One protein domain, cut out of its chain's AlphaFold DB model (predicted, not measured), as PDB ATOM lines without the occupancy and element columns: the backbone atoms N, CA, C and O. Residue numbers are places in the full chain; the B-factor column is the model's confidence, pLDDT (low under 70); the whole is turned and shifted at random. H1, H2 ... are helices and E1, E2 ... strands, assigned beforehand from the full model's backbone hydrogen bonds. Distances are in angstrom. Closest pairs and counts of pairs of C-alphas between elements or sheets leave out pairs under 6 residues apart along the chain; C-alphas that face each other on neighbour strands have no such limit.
ATOM      1  N   PRO A 192      35.426 -11.121  11.760       95.50
ATOM      2  CA  PRO A 192      35.996 -10.416  12.896       95.50
ATOM      3  C   PRO A 192      37.155 -11.219  13.500       95.50
ATOM      4  O   PRO A 192      37.178 -12.450  13.434       95.50
ATOM      5  N   ALA A 193      38.095 -10.512  14.121       97.38
ATOM      6  CA  ALA A 193      39.116 -11.100  14.975       97.38
ATOM      7  C   ALA A 193      38.485 -11.838  16.171       97.38
ATOM      8  O   ALA A 193      37.287 -11.715  16.454       97.38
ATOM      9  N   CYS A 194      39.291 -12.594  16.916       97.38
ATOM     10  CA  CYS A 194      38.780 -13.316  18.074       97.38
ATOM     11  C   CYS A 194      38.357 -12.350  19.191       97.38
ATOM     12  O   CYS A 194      39.116 -11.476  19.606       97.38
ATOM     13  N   SER A 195      37.148 -12.538  19.720       98.06
ATOM     14  CA  SER A 195      36.720 -11.909  20.978       98.06
ATOM     15  C   SER A 195      37.364 -12.604  22.183       98.06
ATOM     16  O   SER A 195      38.032 -13.621  22.020       98.06
ATOM     17  N   GLN A 196      37.081 -12.126  23.400       97.69
ATOM     18  CA  GLN A 196      37.618 -12.608  24.685       97.69
ATOM     19  C   GLN A 196      37.696 -14.137  24.872       97.69
ATOM     20  O   GLN A 196      38.458 -14.603  25.704       97.69
ATOM     21  N   GLY A 197      36.903 -14.930  24.142       96.00
ATOM     22  CA  GLY A 197      37.084 -16.382  24.048       96.00
ATOM     23  C   GLY A 197      36.722 -17.185  25.302       96.00
ATOM     24  O   GLY A 197      36.888 -18.396  25.288       96.00
ATOM     25  N   THR A 198      36.195 -16.536  26.339       97.12
ATOM     26  CA  THR A 198      35.728 -17.131  27.599       97.12
ATOM     27  C   THR A 198      34.469 -16.401  28.075       97.12
ATOM     28  O   THR A 198      34.237 -15.252  27.687       97.12
ATOM     29  N   MET A 199      33.641 -17.034  28.911       96.12
ATOM     30  CA  MET A 199      32.549 -16.321  29.593       96.12
ATOM     31  C   MET A 199      32.985 -15.673  30.914       96.12
ATOM     32  O   MET A 199      32.192 -14.955  31.528       96.12
ATOM     33  N   ASN A 200      34.217 -15.949  31.362       96.62
ATOM     34  CA  ASN A 200      34.751 -15.558  32.665       96.62
ATOM     35  C   ASN A 200      33.792 -15.919  33.808       96.62
ATOM     36  O   ASN A 200      33.309 -15.034  34.516       96.62
ATOM     37  N   ASN A 201      33.461 -17.206  33.956       96.19
ATOM     38  CA  ASN A 201      32.521 -17.610  34.997       96.19
ATOM     39  C   ASN A 201      33.177 -17.533  36.373       96.19
ATOM     40  O   ASN A 201      34.205 -18.170  36.630       96.19
ATOM     41  N   VAL A 202      32.512 -16.810  37.262       96.75
ATOM     42  CA  VAL A 202      32.875 -16.664  38.663       96.75
ATOM     43  C   VAL A 202      31.680 -17.088  39.494       96.75
ATOM     44  O   VAL A 202      30.581 -16.552  39.350       96.75
ATOM     45  N   ALA A 203      31.893 -18.060  40.371       96.94
ATOM     46  CA  ALA A 203      30.895 -18.475  41.335       96.94
ATOM     47  C   ALA A 203      31.425 -18.296  42.753       96.94
ATOM     48  O   ALA A 203      32.560 -18.666  43.048       96.94
ATOM     49  N   PHE A 204      30.575 -17.783  43.633       97.25
ATOM     50  CA  PHE A 204      30.835 -17.723  45.066       97.25
ATOM     51  C   PHE A 204      29.743 -18.490  45.796       97.25
ATOM     52  O   PHE A 204      28.593 -18.508  45.362       97.25
ATOM     53  N   GLY A 205      30.056 -19.117  46.919       95.56
ATOM     54  CA  GLY A 205      29.004 -19.729  47.714       95.56
ATOM     55  C   GLY A 205      29.462 -20.321  49.025       95.56
ATOM     56  O   GLY A 205      30.639 -20.596  49.243       95.56
ATOM     57  N   THR A 206      28.472 -20.566  49.865       93.75
ATOM     58  CA  THR A 206      28.575 -21.293  51.130       93.75
ATOM     59  C   THR A 206      27.563 -22.444  51.116       93.75
ATOM     60  O   THR A 206      26.999 -22.794  50.071       93.75
ATOM     61  N   ASP A 207      27.315 -23.050  52.272       87.62
ATOM     62  CA  ASP A 207      26.174 -23.939  52.491       87.62
ATOM     63  C   ASP A 207      24.825 -23.196  52.452       87.62
ATOM     64  O   ASP A 207      23.805 -23.805  52.130       87.62
ATOM     65  N   ARG A 208      24.815 -21.883  52.724       85.44
ATOM     66  CA  ARG A 208      23.599 -21.056  52.805       85.44
ATOM     67  C   ARG A 208      23.199 -20.408  51.485       85.44
ATOM     68  O   ARG A 208      22.012 -20.319  51.193       85.44
ATOM     69  N   TRP A 209      24.166 -19.939  50.702       90.06
ATOM     70  CA  TRP A 209      23.912 -19.125  49.510       90.06
ATOM     71  C   TRP A 209      24.864 -19.484  48.367       90.06
ATOM     72  O   TRP A 209      25.911 -20.105  48.567       90.06
ATOM     73  N   ALA A 210      24.483 -19.114  47.146       92.00
ATOM     74  CA  ALA A 210      25.308 -19.273  45.958       92.00
ATOM     75  C   ALA A 210      25.092 -18.097  45.005       92.00
ATOM     76  O   ALA A 210      23.972 -17.625  44.828       92.00
ATOM     77  N   TYR A 211      26.174 -17.673  44.373       93.38
ATOM     78  CA  TYR A 211      26.237 -16.625  43.373       93.38
ATOM     79  C   TYR A 211      26.973 -17.137  42.150       93.38
ATOM     80  O   TYR A 211      27.928 -17.904  42.273       93.38
ATOM     81  N   TYR A 212      26.534 -16.694  40.980       93.44
ATOM     82  CA  TYR A 212      27.133 -17.044  39.708       93.44
ATOM     83  C   TYR A 212      27.060 -15.842  38.775       93.44
ATOM     84  O   TYR A 212      25.981 -15.291  38.554       93.44
ATOM     85  N   GLU A 213      28.198 -15.467  38.208       94.31
ATOM     86  CA  GLU A 213      28.311 -14.382  37.246       94.31
ATOM     87  C   GLU A 213      29.208 -14.783  36.079       94.31
ATOM     88  O   GLU A 213      30.219 -15.462  36.236       94.31
ATOM     89  N   THR A 214      28.828 -14.317  34.897       96.19
ATOM     90  CA  THR A 214      29.688 -14.229  33.719       96.19
ATOM     91  C   THR A 214      30.184 -12.796  33.609       96.19
ATOM     92  O   THR A 214      29.369 -11.877  33.711       96.19
ATOM     93  N   ILE A 215      31.464 -12.579  33.316       97.25
ATOM     94  CA  ILE A 215      32.034 -11.227  33.193       97.25
ATOM     95  C   ILE A 215      32.381 -10.948  31.728       97.25
ATOM     96  O   ILE A 215      33.035 -11.753  31.066       97.25
ATOM     97  N   GLY A 216      31.910  -9.808  31.215       96.88
ATOM     98  CA  GLY A 216      32.219  -9.346  29.862       96.88
ATOM     99  C   GLY A 216      33.697  -8.992  29.666       96.88
ATOM    100  O   GLY A 216      34.468  -8.858  30.617       96.88
ATOM    101  N   GLY A 217      34.085  -8.791  28.415       97.69
ATOM    102  CA  GLY A 217      35.461  -8.514  28.024       97.69
ATOM    103  C   GLY A 217      35.515  -7.875  26.645       97.69
ATOM    104  O   GLY A 217      34.527  -7.290  26.196       97.69
ATOM    105  N   GLY A 218      36.656  -7.983  25.976       98.44
ATOM    106  CA  GLY A 218      36.831  -7.377  24.663       98.44
ATOM    107  C   GLY A 218      36.192  -8.183  23.534       98.44
ATOM    108  O   GLY A 218      36.416  -9.389  23.408       98.44
ATOM    109  N   ALA A 219      35.412  -7.527  22.680       98.44
ATOM    110  CA  ALA A 219      35.011  -8.095  21.396       98.44
ATOM    111  C   ALA A 219      36.130  -7.940  20.360       98.44
ATOM    112  O   ALA A 219      36.870  -6.957  20.384       98.44
ATOM    113  N   GLY A 220      36.255  -8.900  19.447       98.31
ATOM    114  CA  GLY A 220      37.204  -8.802  18.342       98.31
ATOM    115  C   GLY A 220      36.810  -7.701  17.357       98.31
ATOM    116  O   GLY A 220      35.621  -7.480  17.100       98.31
ATOM    117  N   ALA A 221      37.808  -7.010  16.812       98.19
ATOM    118  CA  ALA A 221      37.602  -6.003  15.781       98.19
ATOM    119  C   ALA A 221      37.147  -6.635  14.458       98.19
ATOM    120  O   ALA A 221      37.490  -7.774  14.137       98.19
ATOM    121  N   GLY A 222      36.361  -5.894  13.685       96.38
ATOM    122  CA  GLY A 222      35.855  -6.310  12.384       96.38
ATOM    123  C   GLY A 222      36.544  -5.599  11.216       96.38
ATOM    124  O   GLY A 222      37.297  -4.646  11.402       96.38
ATOM    125  N   PRO A 223      36.211  -5.981   9.975       94.81
ATOM    126  CA  PRO A 223      36.723  -5.330   8.766       94.81
ATOM    127  C   PRO A 223      36.301  -3.867   8.603       94.81
ATOM    128  O   PRO A 223      36.825  -3.172   7.738       94.81
ATOM    129  N   VAL A 224      35.322  -3.403   9.384       95.25
ATOM    130  CA  VAL A 224      34.722  -2.065   9.253       95.25
ATOM    131  C   VAL A 224      34.444  -1.390  10.600       95.25
ATOM    132  O   VAL A 224      33.768  -0.363  10.630       95.25
ATOM    133  N   HIS A 225      34.870  -1.986  11.717       96.00
ATOM    134  CA  HIS A 225      34.588  -1.464  13.052       96.00
ATOM    135  C   HIS A 225      35.603  -1.962  14.082       96.00
ATOM    136  O   HIS A 225      36.055  -3.106  14.011       96.00
ATOM    137  N   ASP A 226      35.874  -1.136  15.089       98.38
ATOM    138  CA  ASP A 226      36.569  -1.554  16.306       98.38
ATOM    139  C   ASP A 226      35.744  -2.588  17.086       98.38
ATOM    140  O   ASP A 226      34.526  -2.740  16.907       98.38
ATOM    141  N   GLY A 227      36.412  -3.325  17.962       98.31
ATOM    142  CA  GLY A 227      35.775  -4.209  18.920       98.31
ATOM    143  C   GLY A 227      35.114  -3.425  20.056       98.31
ATOM    144  O   GLY A 227      35.661  -2.461  20.580       98.31
ATOM    145  N   ALA A 228      33.927  -3.854  20.480       98.31
ATOM    146  CA  ALA A 228      33.279  -3.294  21.663       98.31
ATOM    147  C   ALA A 228      33.994  -3.722  22.960       98.31
ATOM    148  O   ALA A 228      34.297  -4.903  23.146       98.31
ATOM    149  N   SER A 229      34.216  -2.773  23.872       98.62
ATOM    150  CA  SER A 229      34.858  -3.006  25.174       98.62
ATOM    151  C   SER A 229      33.866  -3.423  26.261       98.62
ATOM    152  O   SER A 229      32.764  -2.878  26.350       98.62
ATOM    153  N   GLY A 230      34.273  -4.349  27.129       97.25
ATOM    154  CA  GLY A 230      33.536  -4.752  28.330       97.25
ATOM    155  C   GLY A 230      32.161  -5.373  28.090       97.25
ATOM    156  O   GLY A 230      31.267  -5.243  28.929       97.25
ATOM    157  N   VAL A 231      31.977  -6.057  26.959       96.88
ATOM    158  CA  VAL A 231      30.699  -6.666  26.569       96.88
ATOM    159  C   VAL A 231      30.733  -8.190  26.646       96.88
ATOM    160  O   VAL A 231      31.779  -8.839  26.616       96.88
ATOM    161  N   HIS A 232      29.548  -8.785  26.725       96.62
ATOM    162  CA  HIS A 232      29.376 -10.207  26.472       96.62
ATOM    163  C   HIS A 232      29.419 -10.492  24.972       96.62
ATOM    164  O   HIS A 232      28.826  -9.772  24.171       96.62
ATOM    165  N   THR A 233      30.127 -11.557  24.599       95.62
ATOM    166  CA  THR A 233      30.363 -11.932  23.201       95.62
ATOM    167  C   THR A 233      30.000 -13.387  22.974       95.62
ATOM    168  O   THR A 233      30.285 -14.233  23.818       95.62
ATOM    169  N   HIS A 234      29.464 -13.686  21.799       95.56
ATOM    170  CA  HIS A 234      29.120 -15.035  21.359       95.56
ATOM    171  C   HIS A 234      28.108 -15.757  22.246       95.56
ATOM    172  O   HIS A 234      26.929 -15.401  22.224       95.56
ATOM    173  N   MET A 235      28.534 -16.773  22.992       95.88
ATOM    174  CA  MET A 235      27.619 -17.696  23.660       95.88
ATOM    175  C   MET A 235      27.019 -17.122  24.948       95.88
ATOM    176  O   MET A 235      26.234 -17.797  25.609       95.88
ATOM    177  N   THR A 236      27.347 -15.879  25.313       92.06
ATOM    178  CA  THR A 236      26.819 -15.204  26.504       92.06
ATOM    179  C   THR A 236      25.768 -14.152  26.144       92.06
ATOM    180  O   THR A 236      25.972 -13.336  25.249       92.06
ATOM    181  N   ASN A 237      24.647 -14.135  26.872       88.69
ATOM    182  CA  ASN A 237      23.531 -13.199  26.667       88.69
ATOM    183  C   ASN A 237      22.945 -12.642  27.981       88.69
ATOM    184  O   ASN A 237      21.781 -12.237  28.038       88.69
ATOM    185  N   THR A 238      23.739 -12.645  29.044       88.25
ATOM    186  CA  THR A 238      23.373 -12.141  30.368       88.25
ATOM    187  C   THR A 238      23.590 -10.628  30.454       88.25
ATOM    188  O   THR A 238      24.376 -10.039  29.712       88.25
ATOM    189  N   ARG A 239      22.857  -9.971  31.357       88.50
ATOM    190  CA  ARG A 239      23.196  -8.613  31.802       88.50
ATOM    191  C   ARG A 239      24.189  -8.719  32.954       88.50
ATOM    192  O   ARG A 239      24.156  -9.704  33.688       88.50
ATOM    193  N   ASN A 240      25.024  -7.701  33.126       88.69
ATOM    194  CA  ASN A 240      25.888  -7.615  34.295       88.69
ATOM    195  C   ASN A 240      25.058  -7.519  35.585       88.69
ATOM    196  O   ASN A 240      23.957  -6.959  35.588       88.69
ATOM    197  N   THR A 241      25.596  -8.045  36.687       91.38
ATOM    198  CA  THR A 241      24.952  -7.900  37.996       91.38
ATOM    199  C   THR A 241      25.217  -6.489  38.528       91.38
ATOM    200  O   THR A 241      26.389  -6.105  38.641       91.38
ATOM    201  N   PRO A 242      24.177  -5.698  38.866       95.25
ATOM    202  CA  PRO A 242      24.371  -4.400  39.503       95.25
ATOM    203  C   PRO A 242      25.138  -4.551  40.818       95.25
ATOM    204  O   PRO A 242      24.788  -5.396  41.639       95.25
ATOM    205  N   VAL A 243      26.155  -3.710  41.028       97.44
ATOM    206  CA  VAL A 243      27.003  -3.758  42.233       97.44
ATOM    207  C   VAL A 243      26.160  -3.622  43.501       97.44
ATOM    208  O   VAL A 243      26.267  -4.448  44.396       97.44
ATOM    209  N   GLU A 244      25.250  -2.648  43.539       97.38
ATOM    210  CA  GLU A 244      24.379  -2.409  44.697       97.38
ATOM    211  C   GLU A 244      23.511  -3.625  45.043       97.38
ATOM    212  O   GLU A 244      23.333  -3.940  46.213       97.38
ATOM    213  N   ALA A 245      22.999  -4.335  44.031       95.62
ATOM    214  CA  ALA A 245      22.200  -5.538  44.247       95.62
ATOM    215  C   ALA A 245      23.058  -6.692  44.786       95.62
ATOM    216  O   ALA A 245      22.614  -7.423  45.665       95.62
ATOM    217  N   LEU A 246      24.292  -6.836  44.289       95.81
ATOM    218  CA  LEU A 246      25.226  -7.847  44.779       95.81
ATOM    219  C   LEU A 246      25.579  -7.618  46.255       95.81
ATOM    220  O   LEU A 246      25.479  -8.543  47.057       95.81
ATOM    221  N   GLU A 247      25.978  -6.392  46.601       97.31
ATOM    222  CA  GLU A 247      26.436  -6.043  47.954       97.31
ATOM    223  C   GLU A 247      25.305  -6.006  48.987       97.31
ATOM    224  O   GLU A 247      25.560  -6.140  50.185       97.31
ATOM    225  N   LEU A 248      24.060  -5.810  48.543       96.81
ATOM    226  CA  LEU A 248      22.890  -5.859  49.416       96.81
ATOM    227  C   LEU A 248      22.562  -7.291  49.849       96.81
ATOM    228  O   LEU A 248      22.201  -7.518  51.002       96.81
ATOM    229  N   GLU A 249      22.666  -8.240  48.919       93.44
ATOM    230  CA  GLU A 249      22.200  -9.614  49.121       93.44
ATOM    231  C   GLU A 249      23.294 -10.539  49.666       93.44
ATOM    232  O   GLU A 249      22.994 -11.522  50.344       93.44
ATOM    233  N   LEU A 250      24.570 -10.253  49.376       95.69
ATOM    234  CA  LEU A 250      25.674 -11.170  49.648       95.69
ATOM    235  C   LEU A 250      26.806 -10.520  50.452       95.69
ATOM    236  O   LEU A 250      27.078  -9.330  50.305       95.69
ATOM    237  N   PRO A 251      27.553 -11.309  51.251       96.94
ATOM    238  CA  PRO A 251      28.718 -10.836  51.995       96.94
ATOM    239  C   PRO A 251      29.951 -10.706  51.079       96.94
ATOM    240  O   PRO A 251      31.020 -11.257  51.352       96.94
ATOM    241  N   ILE A 252      29.791  -9.981  49.973       97.75
ATOM    242  CA  ILE A 252      30.809  -9.693  48.964       97.75
ATOM    243  C   ILE A 252      30.750  -8.198  48.665       97.75
ATOM    244  O   ILE A 252      29.669  -7.650  48.486       97.75
ATOM    245  N   ARG A 253      31.910  -7.544  48.579       98.44
ATOM    246  CA  ARG A 253      32.037  -6.145  48.153       98.44
ATOM    247  C   ARG A 253      32.785  -6.049  46.833       98.44
ATOM    248  O   ARG A 253      33.812  -6.704  46.674       98.44
ATOM    249  N   VAL A 254      32.322  -5.216  45.909       98.56
ATOM    250  CA  VAL A 254      33.036  -4.928  44.662       98.56
ATOM    251  C   VAL A 254      33.963  -3.740  44.894       98.56
ATOM    252  O   VAL A 254      33.521  -2.652  45.248       98.56
ATOM    253  N   LEU A 255      35.267  -3.948  44.712       98.38
ATOM    254  CA  LEU A 255      36.277  -2.900  44.906       98.38
ATOM    255  C   LEU A 255      36.640  -2.184  43.605       98.38
ATOM    256  O   LEU A 255      36.886  -0.983  43.609       98.38
ATOM    257  N   GLU A 256      36.658  -2.921  42.497       97.81
ATOM    258  CA  GLU A 256      37.008  -2.414  41.170       97.81
ATOM    259  C   GLU A 256      36.005  -2.960  40.157       97.81
ATOM    260  O   GLU A 256      35.662  -4.147  40.194       97.81
ATOM    261  N   TYR A 257      35.540  -2.092  39.260       97.62
ATOM    262  CA  TYR A 257      34.786  -2.475  38.074       97.62
ATOM    263  C   TYR A 257      35.001  -1.438  36.969       97.62
ATOM    264  O   TYR A 257      34.297  -0.431  36.900       97.62
ATOM    265  N   GLU A 258      35.998  -1.671  36.126       98.12
ATOM    266  CA  GLU A 258      36.426  -0.720  35.097       98.12
ATOM    267  C   GLU A 258      36.874  -1.426  33.818       98.12
ATOM    268  O   GLU A 258      37.103  -2.638  33.811       98.12
ATOM    269  N   LEU A 259      36.996  -0.671  32.725       98.62
ATOM    270  CA  LEU A 259      37.635  -1.177  31.514       98.62
ATOM    271  C   LEU A 259      39.127  -1.396  31.766       98.62
ATOM    272  O   LEU A 259      39.799  -0.581  32.398       98.62
ATOM    273  N   ARG A 260      39.655  -2.497  31.238       98.31
ATOM    274  CA  ARG A 260      41.070  -2.843  31.335       98.31
ATOM    275  C   ARG A 260      41.836  -2.129  30.224       98.31
ATOM    276  O   ARG A 260      42.037  -2.696  29.148       98.31
ATOM    277  N   ALA A 261      42.225  -0.887  30.492       98.06
ATOM    278  CA  ALA A 261      42.853  -0.009  29.512       98.06
ATOM    279  C   ALA A 261      44.038  -0.677  28.785       98.06
ATOM    280  O   ALA A 261      44.917  -1.262  29.422       98.06
ATOM    281  N   GLY A 262      44.062  -0.590  27.454       96.69
ATOM    282  CA  GLY A 262      45.139  -1.136  26.616       96.69
ATOM    283  C   GLY A 262      45.159  -2.664  26.508       96.69
ATOM    284  O   GLY A 262      46.177  -3.232  26.121       96.69
ATOM    285  N   SER A 263      44.067  -3.344  26.869       98.62
ATOM    286  CA  SER A 263      43.963  -4.800  26.703       98.62
ATOM    287  C   SER A 263      43.483  -5.253  25.327       98.62
ATOM    288  O   SER A 263      43.654  -6.428  25.001       98.62
ATOM    289  N   GLY A 264      42.900  -4.359  24.529       98.50
ATOM    290  CA  GLY A 264      42.528  -4.630  23.142       98.50
ATOM    291  C   GLY A 264      43.747  -4.794  22.231       98.50
ATOM    292  O   GLY A 264      44.787  -4.185  22.461       98.50
ATOM    293  N   GLY A 265      43.627  -5.640  21.211       98.06
ATOM    294  CA  GLY A 265      44.674  -5.853  20.219       98.06
ATOM    295  C   GLY A 265      44.769  -4.704  19.218       98.06
ATOM    296  O   GLY A 265      43.752  -4.207  18.734       98.06
ATOM    297  N   ASP A 266      45.996  -4.318  18.881       96.94
ATOM    298  CA  ASP A 266      46.286  -3.276  17.893       96.94
ATOM    299  C   ASP A 266      45.806  -3.677  16.480       96.94
ATOM    300  O   ASP A 266      45.919  -4.835  16.081       96.94
ATOM    301  N   GLY A 267      45.337  -2.730  15.671       95.69
ATOM    302  CA  GLY A 267      44.972  -2.970  14.272       95.69
ATOM    303  C   GLY A 267      44.550  -1.687  13.568       95.69
ATOM    304  O   GLY A 267      44.507  -0.627  14.190       95.69
ATOM    305  N   SER A 268      44.207  -1.759  12.280       95.62
ATOM    306  CA  SER A 268      43.491  -0.644  11.636       95.62
ATOM    307  C   SER A 268      42.119  -0.421  12.275       95.62
ATOM    308  O   SER A 268      41.604   0.694  12.248       95.62
ATOM    309  N   HIS A 269      41.560  -1.486  12.855       97.56
ATOM    310  CA  HIS A 269      40.508  -1.420  13.855       97.56
ATOM    311  C   HIS A 269      40.992  -2.117  15.132       97.56
ATOM    312  O   HIS A 269      41.500  -3.244  15.079       97.56
ATOM    313  N   GLU A 270      40.858  -1.434  16.264       98.06
ATOM    314  CA  GLU A 270      41.345  -1.890  17.567       98.06
ATOM    315  C   GLU A 270      40.373  -2.913  18.166       98.06
ATOM    316  O   GLU A 270      39.150  -2.785  18.057       98.06
ATOM    317  N   GLY A 271      40.903  -3.958  18.795       98.56
ATOM    318  CA  GLY A 271      40.096  -4.890  19.576       98.56
ATOM    319  C   GLY A 271      39.508  -4.211  20.814       98.56
ATOM    320  O   GLY A 271      40.087  -3.279  21.365       98.56
ATOM    321  N   GLY A 272      38.361  -4.696  21.286       98.75
ATOM    322  CA  GLY A 272      37.727  -4.154  22.484       98.75
ATOM    323  C   GLY A 272      38.555  -4.419  23.740       98.75
ATOM    324  O   GLY A 272      39.241  -5.437  23.852       98.75
ATOM    325  N   GLU A 273      38.453  -3.533  24.720       98.81
ATOM    326  CA  GLU A 273      39.101  -3.713  26.016       98.81
ATOM    327  C   GLU A 273      38.325  -4.705  26.892       98.81
ATOM    328  O   GLU A 273      37.091  -4.768  26.877       98.81
ATOM    329  N   GLY A 274      39.067  -5.478  27.679       98.62
ATOM    330  CA  GLY A 274      38.546  -6.289  28.767       98.62
ATOM    331  C   GLY A 274      38.046  -5.446  29.943       98.62
ATOM    332  O   GLY A 274      37.879  -4.229  29.861       98.62
ATOM    333  N   VAL A 275      37.830  -6.107  31.071       98.56
ATOM    334  CA  VAL A 275      37.314  -5.527  32.315       98.56
ATOM    335  C   VAL A 275      38.177  -5.984  33.478       98.56
ATOM    336  O   VAL A 275      38.586  -7.142  33.528       98.56
ATOM    337  N   VAL A 276      38.400  -5.101  34.442       98.75
ATOM    338  CA  VAL A 276      38.881  -5.470  35.775       98.75
ATOM    339  C   VAL A 276      37.686  -5.527  36.717       98.75
ATOM    340  O   VAL A 276      36.933  -4.556  36.810       98.75
ATOM    341  N   ARG A 277      37.486  -6.659  37.395       98.19
ATOM    342  CA  ARG A 277      36.423  -6.853  38.389       98.19
ATOM    343  C   ARG A 277      36.987  -7.519  39.642       98.19
ATOM    344  O   ARG A 277      37.476  -8.645  39.570       98.19
ATOM    345  N   SER A 278      36.913  -6.827  40.779       98.38
ATOM    346  CA  SER A 278      37.528  -7.263  42.044       98.38
ATOM    347  C   SER A 278      36.484  -7.450  43.141       98.38
ATOM    348  O   SER A 278      35.756  -6.513  43.463       98.38
ATOM    349  N   PHE A 279      36.444  -8.639  43.739       98.50
ATOM    350  CA  PHE A 279      35.482  -9.041  44.767       98.50
ATOM    351  C   PHE A 279      36.186  -9.282  46.099       98.50
ATOM    352  O   PHE A 279      37.028 -10.170  46.194       98.50
ATOM    353  N   GLN A 280      35.818  -8.537  47.134       98.69
ATOM    354  CA  GLN A 280      36.277  -8.743  48.501       98.69
ATOM    355  C   GLN A 280      35.286  -9.611  49.279       98.69
ATOM    356  O   GLN A 280      34.104  -9.278  49.372       98.69
ATOM    357  N   ALA A 281      35.775 -10.682  49.897       98.56
ATOM    358  CA  ALA A 281      34.999 -11.501  50.820       98.56
ATOM    359  C   ALA A 281      34.779 -10.762  52.152       98.56
ATOM    360  O   ALA A 281      35.736 -10.344  52.807       98.56
ATOM    361  N   LEU A 282      33.524 -10.616  52.586       98.31
ATOM    362  CA  LEU A 282      33.180  -9.981  53.867       98.31
ATOM    363  C   LEU A 282      32.985 -10.989  55.008       98.31
ATOM    364  O   LEU A 282      32.944 -10.586  56.170       98.31
ATOM    365  N   GLU A 283      32.930 -12.284  54.695       97.50
ATOM    366  CA  GLU A 283      32.958 -13.396  55.650       97.50
ATOM    367  C   GLU A 283      33.969 -14.470  55.218       97.50
ATOM    368  O   GLU A 283      34.394 -14.514  54.065       97.50
ATOM    369  N   ALA A 284      34.378 -15.325  56.155       97.06
ATOM    370  CA  ALA A 284      35.222 -16.482  55.867       97.06
ATOM    371  C   ALA A 284      34.382 -17.697  55.437       97.06
ATOM    372  O   ALA A 284      33.194 -17.784  55.750       97.06
ATOM    373  N   GLY A 285      35.016 -18.660  54.764       96.25
ATOM    374  CA  GLY A 285      34.370 -19.909  54.341       96.25
ATOM    375  C   GLY A 285      33.592 -19.792  53.027       96.25
ATOM    376  O   GLY A 285      32.815 -20.685  52.690       96.25
ATOM    377  N   ILE A 286      33.798 -18.709  52.271       98.12
ATOM    378  CA  ILE A 286      33.240 -18.558  50.926       98.12
ATOM    379  C   ILE A 286      34.079 -19.399  49.964       98.12
ATOM    380  O   ILE A 286      35.272 -19.163  49.794       98.12
ATOM    381  N   THR A 287      33.456 -20.358  49.290       98.31
ATOM    382  CA  THR A 287      34.084 -21.043  48.157       98.31
ATOM    383  C   THR A 287      33.968 -20.167  46.917       98.31
ATOM    384  O   THR A 287      32.858 -19.872  46.482       98.31
ATOM    385  N   CYS A 288      35.102 -19.792  46.336       98.19
ATOM    386  CA  CYS A 288      35.209 -19.220  45.001       98.19
ATOM    387  C   CYS A 288      35.520 -20.333  43.997       98.19
ATOM    388  O   CYS A 288      36.469 -21.096  44.186       98.19
ATOM    389  N   SER A 289      34.757 -20.412  42.914       97.44
ATOM    390  CA  SER A 289      35.021 -21.299  41.783       97.44
ATOM    391  C   SER A 289      35.159 -20.478  40.511       97.44
ATOM    392  O   SER A 289      34.271 -19.699  40.166       97.44
ATOM    393  N   LEU A 290      36.278 -20.669  39.822       97.44
ATOM    394  CA  LEU A 290      36.605 -20.011  38.567       97.44
ATOM    395  C   LEU A 290      36.544 -21.034  37.442       97.44
ATOM    396  O   LEU A 290      37.141 -22.108  37.534       97.44
ATOM    397  N   MET A 291      35.820 -20.685  36.385       96.62
ATOM    398  CA  MET A 291      35.800 -21.423  35.130       96.62
ATOM    399  C   MET A 291      36.016 -20.410  34.013       96.62
ATOM    400  O   MET A 291      35.078 -19.761  33.545       96.62
ATOM    401  N   THR A 292      37.286 -20.219  33.678       96.81
ATOM    402  CA  THR A 292      37.758 -19.210  32.732       96.81
ATOM    403  C   THR A 292      38.719 -19.843  31.725       96.81
ATOM    404  O   THR A 292      39.188 -20.965  31.933       96.81
ATOM    405  N   ASP A 293      38.999 -19.120  30.644       95.94
ATOM    406  CA  ASP A 293      39.986 -19.461  29.613       95.94
ATOM    407  C   ASP A 293      40.679 -18.186  29.103       95.94
ATOM    408  O   ASP A 293      40.343 -17.072  29.524       95.94
ATOM    409  N   ARG A 294      41.656 -18.331  28.201       96.12
ATOM    410  CA  ARG A 294      42.481 -17.234  27.657       96.12
ATOM    411  C   ARG A 294      43.311 -16.513  28.715       96.12
ATOM    412  O   ARG A 294      43.429 -15.286  28.710       96.12
ATOM    413  N   ARG A 295      43.845 -17.276  29.666       96.69
ATOM    414  CA  ARG A 295      44.802 -16.834  30.687       96.69
ATOM    415  C   ARG A 295      46.239 -17.093  30.253       96.69
ATOM    416  O   ARG A 295      47.116 -16.294  30.564       96.69
ATOM    417  N   SER A 296      46.472 -18.162  29.491       92.81
ATOM    418  CA  SER A 296      47.795 -18.482  28.936       92.81
ATOM    419  C   SER A 296      48.041 -17.809  27.583       92.81
ATOM    420  O   SER A 296      49.167 -17.409  27.280       92.81
ATOM    421  N   CYS A 297      46.983 -17.635  26.785       91.75
ATOM    422  CA  CYS A 297      47.036 -16.996  25.476       91.75
ATOM    423  C   CYS A 297      45.885 -15.998  25.285       91.75
ATOM    424  O   CYS A 297      44.737 -16.264  25.637       91.75
ATOM    425  N   GLY A 298      46.199 -14.824  24.737       93.50
ATOM    426  CA  GLY A 298      45.196 -13.813  24.414       93.50
ATOM    427  C   GLY A 298      44.472 -14.108  23.093       93.50
ATOM    428  O   GLY A 298      44.998 -14.859  22.266       93.50
ATOM    429  N   PRO A 299      43.281 -13.530  22.857       96.88
ATOM    430  CA  PRO A 299      42.561 -13.712  21.599       96.88
ATOM    431  C   PRO A 299      43.345 -13.188  20.395       96.88
ATOM    432  O   PRO A 299      43.890 -12.083  20.427       96.88
ATOM    433  N   SER A 300      43.390 -13.972  19.321       96.62
ATOM    434  CA  SER A 300      44.146 -13.634  18.115       96.62
ATOM    435  C   SER A 300      43.525 -12.476  17.329       96.62
ATOM    436  O   SER A 300      42.304 -12.369  17.187       96.62
ATOM    437  N   GLY A 301      44.395 -11.623  16.784       96.50
ATOM    438  CA  GLY A 301      44.041 -10.700  15.709       96.50
ATOM    439  C   GLY A 301      43.937 -11.415  14.358       96.50
ATOM    440  O   GLY A 301      44.304 -12.585  14.228       96.50
ATOM    441  N   ILE A 302      43.443 -10.709  13.341       95.69
ATOM    442  CA  ILE A 302      43.299 -11.228  11.970       95.69
ATOM    443  C   ILE A 302      43.713 -10.165  10.943       95.69
ATOM    444  O   ILE A 302      43.767  -8.975  11.256       95.69
ATOM    445  N   GLU A 303      44.044 -10.584   9.717       94.38
ATOM    446  CA  GLU A 303      44.442  -9.688   8.611       94.38
ATOM    447  C   GLU A 303      45.624  -8.752   8.959       94.38
ATOM    448  O   GLU A 303      45.736  -7.639   8.454       94.38
ATOM    449  N   GLY A 304      46.530  -9.200   9.836       94.12
ATOM    450  CA  GLY A 304      47.684  -8.418  10.298       94.12
ATOM    451  C   GLY A 304      47.464  -7.631  11.595       94.12
ATOM    452  O   GLY A 304      48.386  -6.940  12.027       94.12
ATOM    453  N   GLY A 305      46.290  -7.752  12.222       96.19
ATOM    454  CA  GLY A 305      46.023  -7.218  13.557       96.19
ATOM    455  C   GLY A 305      46.745  -7.988  14.665       96.19
ATOM    456  O   GLY A 305      47.012  -9.188  14.556       96.19
ATOM    457  N   GLY A 306      47.072  -7.284  15.744       96.69
ATOM    458  CA  GLY A 306      47.694  -7.815  16.949       96.69
ATOM    459  C   GLY A 306      46.704  -8.547  17.867       96.69
ATOM    460  O   GLY A 306      45.491  -8.327  17.795       96.69
ATOM    461  N   PRO A 307      47.202  -9.436  18.743       97.69
ATOM    462  CA  PRO A 307      46.366 -10.137  19.710       97.69
ATOM    463  C   PRO A 307      45.905  -9.205  20.836       97.69
ATOM    464  O   PRO A 307      46.635  -8.299  21.238       97.69
ATOM    465  N   GLY A 308      44.722  -9.475  21.387       98.25
ATOM    466  CA  GLY A 308      44.308  -8.895  22.662       98.25
ATOM    467  C   GLY A 308      45.141  -9.464  23.811       98.25
ATOM    468  O   GLY A 308      45.668 -10.576  23.724       98.25
ATOM    469  N   LEU A 309      45.265  -8.724  24.912       98.62
ATOM    470  CA  LEU A 309      45.952  -9.221  26.100       98.62
ATOM    471  C   LEU A 309      45.183 -10.404  26.717       98.62
ATOM    472  O   LEU A 309      43.947 -10.349  26.797       98.62
ATOM    473  N   PRO A 310      45.889 -11.434  27.224       98.38
ATOM    474  CA  PRO A 310      45.260 -12.496  27.996       98.38
ATOM    475  C   PRO A 310      44.598 -11.927  29.254       98.38
ATOM    476  O   PRO A 310      44.977 -10.863  29.769       98.38
ATOM    477  N   GLY A 311      43.589 -12.649  29.732       98.31
ATOM    478  CA  GLY A 311      43.002 -12.413  31.041       98.31
ATOM    479  C   GLY A 311      43.930 -12.881  32.161       98.31
ATOM    480  O   GLY A 311      44.920 -13.572  31.928       98.31
ATOM    481  N   ARG A 312      43.585 -12.541  33.399       98.12
ATOM    482  CA  ARG A 312      44.329 -12.933  34.599       98.12
ATOM    483  C   ARG A 312      43.373 -13.102  35.772       98.12
ATOM    484  O   ARG A 312      42.469 -12.292  35.958       98.12
ATOM    485  N   ASN A 313      43.583 -14.147  36.562       98.50
ATOM    486  CA  ASN A 313      42.883 -14.347  37.826       98.50
ATOM    487  C   ASN A 313      43.907 -14.187  38.954       98.50
ATOM    488  O   ASN A 313      44.985 -14.773  38.877       98.50
ATOM    489  N   ALA A 314      43.585 -13.422  39.994       98.44
ATOM    490  CA  ALA A 314      44.482 -13.215  41.129       98.44
ATOM    491  C   ALA A 314      43.739 -13.272  42.470       98.44
ATOM    492  O   ALA A 314      42.611 -12.790  42.595       98.44
ATOM    493  N   LEU A 315      44.395 -13.847  43.480       98.69
ATOM    494  CA  LEU A 315      43.998 -13.783  44.885       98.69
ATOM    495  C   LEU A 315      44.915 -12.800  45.606       98.69
ATOM    496  O   LEU A 315      46.134 -12.980  45.612       98.69
ATOM    497  N   ILE A 316      44.329 -11.815  46.274       98.69
ATOM    498  CA  ILE A 316      45.040 -10.879  47.140       98.69
ATOM    499  C   ILE A 316      44.653 -11.192  48.585       98.69
ATOM    500  O   ILE A 316      43.477 -11.127  48.954       98.69
ATOM    501  N   ARG A 317      45.647 -11.544  49.404       97.62
ATOM    502  CA  ARG A 317      45.498 -11.843  50.836       97.62
ATOM    503  C   ARG A 317      46.504 -11.015  51.628       97.62
ATOM    504  O   ARG A 317      47.706 -11.294  51.605       97.62
ATOM    505  N   GLY A 318      46.009  -9.997  52.333       95.00
ATOM    506  CA  GLY A 318      46.865  -8.957  52.912       95.00
ATOM    507  C   GLY A 318      47.644  -8.239  51.808       95.00
ATOM    508  O   GLY A 318      47.059  -7.857  50.801       95.00
ATOM    509  N   ASP A 319      48.963  -8.133  51.960       94.94
ATOM    510  CA  ASP A 319      49.843  -7.477  50.976       94.94
ATOM    511  C   ASP A 319      50.334  -8.418  49.859       94.94
ATOM    512  O   ASP A 319      51.168  -8.036  49.036       94.94
ATOM    513  N   LYS A 320      49.881  -9.679  49.846       97.88
ATOM    514  CA  LYS A 320      50.332 -10.682  48.877       97.88
ATOM    515  C   LYS A 320      49.288 -10.903  47.792       97.88
ATOM    516  O   LYS A 320      48.201 -11.393  48.078       97.88
ATOM    517  N   GLU A 321      49.686 -10.668  46.549       98.06
ATOM    518  CA  GLU A 321      48.948 -11.058  45.348       98.06
ATOM    519  C   GLU A 321      49.541 -12.348  44.761       98.06
ATOM    520  O   GLU A 321      50.760 -12.526  44.726       98.06
ATOM    521  N   THR A 322      48.695 -13.299  44.371       98.12
ATOM    522  CA  THR A 322      49.105 -14.574  43.759       98.12
ATOM    523  C   THR A 322      48.193 -14.897  42.585       98.12
ATOM    524  O   THR A 322      46.974 -14.802  42.723       98.12
ATOM    525  N   ASP A 323      48.776 -15.294  41.458       97.50
ATOM    526  CA  ASP A 323      48.012 -15.740  40.293       97.50
ATOM    527  C   ASP A 323      47.277 -17.050  40.582       97.50
ATOM    528  O   ASP A 323      47.757 -17.912  41.325       97.50
ATOM    529  N   ILE A 324      46.096 -17.172  39.991       96.44
ATOM    530  CA  ILE A 324      45.233 -18.345  40.065       96.44
ATOM    531  C   ILE A 324      45.086 -18.910  38.651       96.44
ATOM    532  O   ILE A 324      44.925 -18.152  37.692       96.44
ATOM    533  N   ASP A 325      45.062 -20.235  38.544       95.50
ATOM    534  CA  ASP A 325      44.797 -20.950  37.295       95.50
ATOM    535  C   ASP A 325      43.444 -20.554  36.661       95.50
ATOM    536  O   ASP A 325      42.541 -19.993  37.304       95.50
ATOM    537  N   SER A 326      43.269 -20.862  35.374       95.12
ATOM    538  CA  SER A 326      42.036 -20.540  34.642       95.12
ATOM    539  C   SER A 326      40.817 -21.291  35.201       95.12
ATOM    540  O   SER A 326      39.690 -20.778  35.175       95.12
ATOM    541  N   LYS A 327      41.049 -22.486  35.758       95.44
ATOM    542  CA  LYS A 327      40.043 -23.384  36.336       95.44
ATOM    543  C   LYS A 327      40.456 -23.739  37.757       95.44
ATOM    544  O   LYS A 327      41.320 -24.583  37.969       95.44
ATOM    545  N   ALA A 328      39.837 -23.091  38.739       95.62
ATOM    546  CA  ALA A 328      40.275 -23.179  40.127       95.62
ATOM    547  C   ALA A 328      39.109 -23.177  41.115       95.62
ATOM    548  O   ALA A 328      38.041 -22.620  40.857       95.62
ATOM    549  N   GLN A 329      39.347 -23.766  42.282       96.44
ATOM    550  CA  GLN A 329      38.473 -23.662  43.442       96.44
ATOM    551  C   GLN A 329      39.304 -23.230  44.647       96.44
ATOM    552  O   GLN A 329      40.323 -23.845  44.953       96.44
ATOM    553  N   ILE A 330      38.871 -22.168  45.321       97.38
ATOM    554  CA  ILE A 330      39.594 -21.557  46.437       97.38
ATOM    555  C   ILE A 330      38.610 -21.275  47.566       97.38
ATOM    556  O   ILE A 330      37.510 -20.783  47.327       97.38
ATOM    557  N   GLU A 331      39.013 -21.548  48.801       98.00
ATOM    558  CA  GLU A 331      38.300 -21.072  49.985       98.00
ATOM    559  C   GLU A 331      38.845 -19.702  50.411       98.00
ATOM    560  O   GLU A 331      40.043 -19.543  50.679       98.00
ATOM    561  N   LEU A 332      37.957 -18.711  50.465       98.38
ATOM    562  CA  LEU A 332      38.267 -17.340  50.842       98.38
ATOM    563  C   LEU A 332      38.109 -17.137  52.350       98.38
ATOM    564  O   LEU A 332      37.171 -17.628  52.987       98.38
ATOM    565  N   GLN A 333      39.031 -16.362  52.905       98.00
ATOM    566  CA  GLN A 333      38.951 -15.804  54.248       98.00
ATOM    567  C   GLN A 333      38.353 -14.397  54.189       98.00
ATOM    568  O   GLN A 333      38.372 -13.738  53.150       98.00
ATOM    569  N   GLN A 334      37.850 -13.913  55.323       98.25
ATOM    570  CA  GLN A 334      37.374 -12.537  55.415       98.25
ATOM    571  C   GLN A 334      38.498 -11.558  55.041       98.25
ATOM    572  O   GLN A 334      39.595 -11.618  55.595       98.25
ATOM    573  N   GLY A 335      38.200 -10.636  54.129       98.44
ATOM    574  CA  GLY A 335      39.128  -9.626  53.629       98.44
ATOM    575  C   GLY A 335      39.919 -10.039  52.388       98.44
ATOM    576  O   GLY A 335      40.490  -9.151  51.756       98.44
ATOM    577  N   ASP A 336      39.924 -11.323  52.009       98.75
ATOM    578  CA  ASP A 336      40.527 -11.772  50.749       98.75
ATOM    579  C   ASP A 336      39.839 -11.104  49.552       98.75
ATOM    580  O   ASP A 336      38.619 -10.903  49.562       98.75
ATOM    581  N   ILE A 337      40.610 -10.802  48.506       98.81
ATOM    582  CA  ILE A 337      40.101 -10.212  47.264       98.81
ATOM    583  C   ILE A 337      40.401 -11.149  46.098       98.81
ATOM    584  O   ILE A 337      41.551 -11.525  45.876       98.81
ATOM    585  N   VAL A 338      39.374 -11.491  45.326       98.69
ATOM    586  CA  VAL A 338      39.507 -12.168  44.031       98.69
ATOM    587  C   VAL A 338      39.400 -11.118  42.935       98.69
ATOM    588  O   VAL A 338      38.351 -10.497  42.774       98.69
ATOM    589  N   ARG A 339      40.485 -10.916  42.187       98.62
ATOM    590  CA  ARG A 339      40.574  -9.962  41.077       98.62
ATOM    591  C   ARG A 339      40.572 -10.712  39.754       98.62
ATOM    592  O   ARG A 339      41.412 -11.582  39.528       98.62
ATOM    593  N   ILE A 340      39.615 -10.376  38.897       98.62
ATOM    594  CA  ILE A 340      39.449 -10.951  37.566       98.62
ATOM    595  C   ILE A 340      39.718  -9.859  36.538       98.62
ATOM    596  O   ILE A 340      38.977  -8.884  36.438       98.62
ATOM    597  N   GLU A 341      40.777 -10.041  35.764       98.75
ATOM    598  CA  GLU A 341      41.066  -9.266  34.567       98.75
ATOM    599  C   GLU A 341      40.599 -10.083  33.360       98.75
ATOM    600  O   GLU A 341      41.156 -11.143  33.070       98.75
ATOM    601  N   THR A 342      39.558  -9.637  32.661       98.62
ATOM    602  CA  THR A 342      39.068 -10.350  31.479       98.62
ATOM    603  C   THR A 342      39.935 -10.052  30.249       98.62
ATOM    604  O   THR A 342      40.587  -9.001  30.187       98.62
ATOM    605  N   PRO A 343      39.988 -10.972  29.267       98.62
ATOM    606  CA  PRO A 343      40.768 -10.758  28.054       98.62
ATOM    607  C   PRO A 343      40.215  -9.594  27.220       98.62
ATOM    608  O   PRO A 343      39.005  -9.329  27.221       98.62
ATOM    609  N   GLY A 344      41.096  -8.928  26.472       98.75
ATOM    610  CA  GLY A 344      40.675  -8.029  25.393       98.75
ATOM    611  C   GLY A 344      40.240  -8.800  24.144       98.75
ATOM    612  O   GLY A 344      40.245 -10.027  24.132       98.75
ATOM    613  N   GLY A 345      39.863  -8.090  23.084       98.56
ATOM    614  CA  GLY A 345      39.625  -8.664  21.758       98.56
ATOM    615  C   GLY A 345      40.847  -8.514  20.855       98.56
ATOM    616  O   GLY A 345      41.657  -7.615  21.062       98.56
ATOM    617  N   GLY A 346      40.983  -9.368  19.844       98.44
ATOM    618  CA  GLY A 346      41.995  -9.207  18.802       98.44
ATOM    619  C   GLY A 346      41.712  -8.002  17.900       98.44
ATOM    620  O   GLY A 346      40.552  -7.648  17.670       98.44
ATOM    621  N   GLY A 347      42.775  -7.385  17.385       97.94
ATOM    622  CA  GLY A 347      42.695  -6.311  16.396       97.94
ATOM    623  C   GLY A 347      42.489  -6.838  14.976       97.94
ATOM    624  O   GLY A 347      42.748  -8.010  14.678       97.94
ATOM    625  N   TRP A 348      42.031  -5.963  14.084       97.62
ATOM    626  CA  TRP A 348      41.796  -6.278  12.675       97.62
ATOM    627  C   TRP A 348      42.630  -5.367  11.779       97.62
ATOM    628  O   TRP A 348      42.609  -4.143  11.941       97.62
ATOM    629  N   GLY A 349      43.316  -5.956  10.800       95.75
ATOM    630  CA  GLY A 349      44.119  -5.216   9.830       95.75
ATOM    631  C   GLY A 349      45.467  -4.735  10.386       95.75
ATOM    632  O   GLY A 349      45.689  -4.752  11.597       95.75
ATOM    633  N   PRO A 350      46.391  -4.287   9.520       93.31
ATOM    634  CA  PRO A 350      47.716  -3.850   9.938       93.31
ATOM    635  C   PRO A 350      47.644  -2.604  10.824       93.31
ATOM    636  O   PRO A 350      46.938  -1.643  10.520       93.31
ATOM    637  N   PHE A 351      48.433  -2.600  11.896       84.94
ATOM    638  CA  PHE A 351      48.598  -1.435  12.753       84.94
ATOM    639  C   PHE A 351      49.744  -0.557  12.249       84.94
ATOM    640  O   PHE A 351      50.919  -0.895  12.414       84.94
ATOM    641  N   ASP A 352      49.414   0.580  11.638       71.94
ATOM    642  CA  ASP A 352      50.413   1.587  11.297       71.94
ATOM    643  C   ASP A 352      50.542   2.544  12.489       71.94
ATOM    644  O   ASP A 352      49.656   3.362  12.745       71.94
ATOM    645  N   LYS A 353      51.627   2.412  13.266       55.75
ATOM    646  CA  LYS A 353      51.965   3.312  14.385       55.75
ATOM    647  C   LYS A 353      52.293   4.708  13.849       55.75
ATOM    648  O   LYS A 353      53.439   5.149  13.931       55.75
ATOM    649  N   GLN A 354      51.321   5.440  13.314       49.03
ATOM    650  CA  GLN A 354      51.473   6.885  13.278       49.03
ATOM    651  C   GLN A 354      51.350   7.383  14.722       49.03
ATOM    652  O   GLN A 354      50.355   7.082  15.388       49.03
ATOM    653  N   PRO A 355      52.371   8.070  15.261       38.06
ATOM    654  CA  PRO A 355      52.296   8.608  16.609       38.06
ATOM    655  C   PRO A 355      51.076   9.529  16.697       38.06
ATOM    656  O   PRO A 355      50.948  10.462  15.904       38.06
ATOM    657  N   ARG A 356      50.169   9.237  17.637       44.22
ATOM    658  CA  ARG A 356      49.021  10.099  17.942       44.22
ATOM    659  C   ARG A 356      49.574  11.491  18.300       44.22
ATOM    660  O   ARG A 356      50.383  11.594  19.222       44.22
ATOM    661  N   THR A 357      49.212  12.515  17.526       36.38
ATOM    662  CA  THR A 357      49.537  13.928  17.803       36.38
ATOM    663  C   THR A 357      48.703  14.489  18.932       36.38
ATOM    664  O   THR A 357      47.495  14.155  18.952       36.38
TER     665      THR A 357
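AT A GLANCE: This is residues 192 to 357 of the 357 residues of the protein "Hydantoinase B/oxoprolinase family protein" of Armatimonadetes bacterium (UniProt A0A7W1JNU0). With little regular structure, the domain has at one end a sandwich of two twisted antiparallel sheets face to face, E3-E4-E9-E6-E7 and E2-E1-E5-E8; long loops make the other end. H1 grazes the larger sheet at E3. The printed part has 166 residues, 62 of them in the named elements E1 E2 H1 E3 E4 E5 E6 E7 E8 E9, mostly strand. It is compact, with a radius of gyration of the C-alphas of 16.6 A, spanning 52 by 33 by 29 A.

HOW THE PARTS SIT: Twisted, the larger sheet runs E3, residues 252 to 260, E4, 274 to 281, E9, 337 to 341, E6, 312 to 317, E7, 320 to 324; N 277 and O 340, 2.8 A, are within hydrogen-bond range. The other runs E2, 210 to 214, E1, 201 to 205, E5, 286 to 291, E8, 327 to 332; N 203 and O 289, 2.9 A, are within range. The sheets' facing parts are 10.6 A centre to centre. H1, residues 243 to 249, with every O i to N i+4 pair within range, only grazes the larger sheet; its closest C-alphas to E3 are Glu 247 and Arg 253, 5.6 A.

IN THESE COORDINATES: E4 measures 22.9 A from first to last C-alpha, E3 21.5 A. E1 begins at C-alpha 201 (32.521, -17.610, 34.997); E9 ends at C-alpha 341 (41.066, -9.266, 34.567).

THE WHOLE: The farthest C-alphas, Asp 207 and Thr 357, are 56.4 A apart. The printed part has no cut. Links E2 to H1, E3 to E4 and E5 to E6 are long. Residues 353 to 357 have pLDDT under 70.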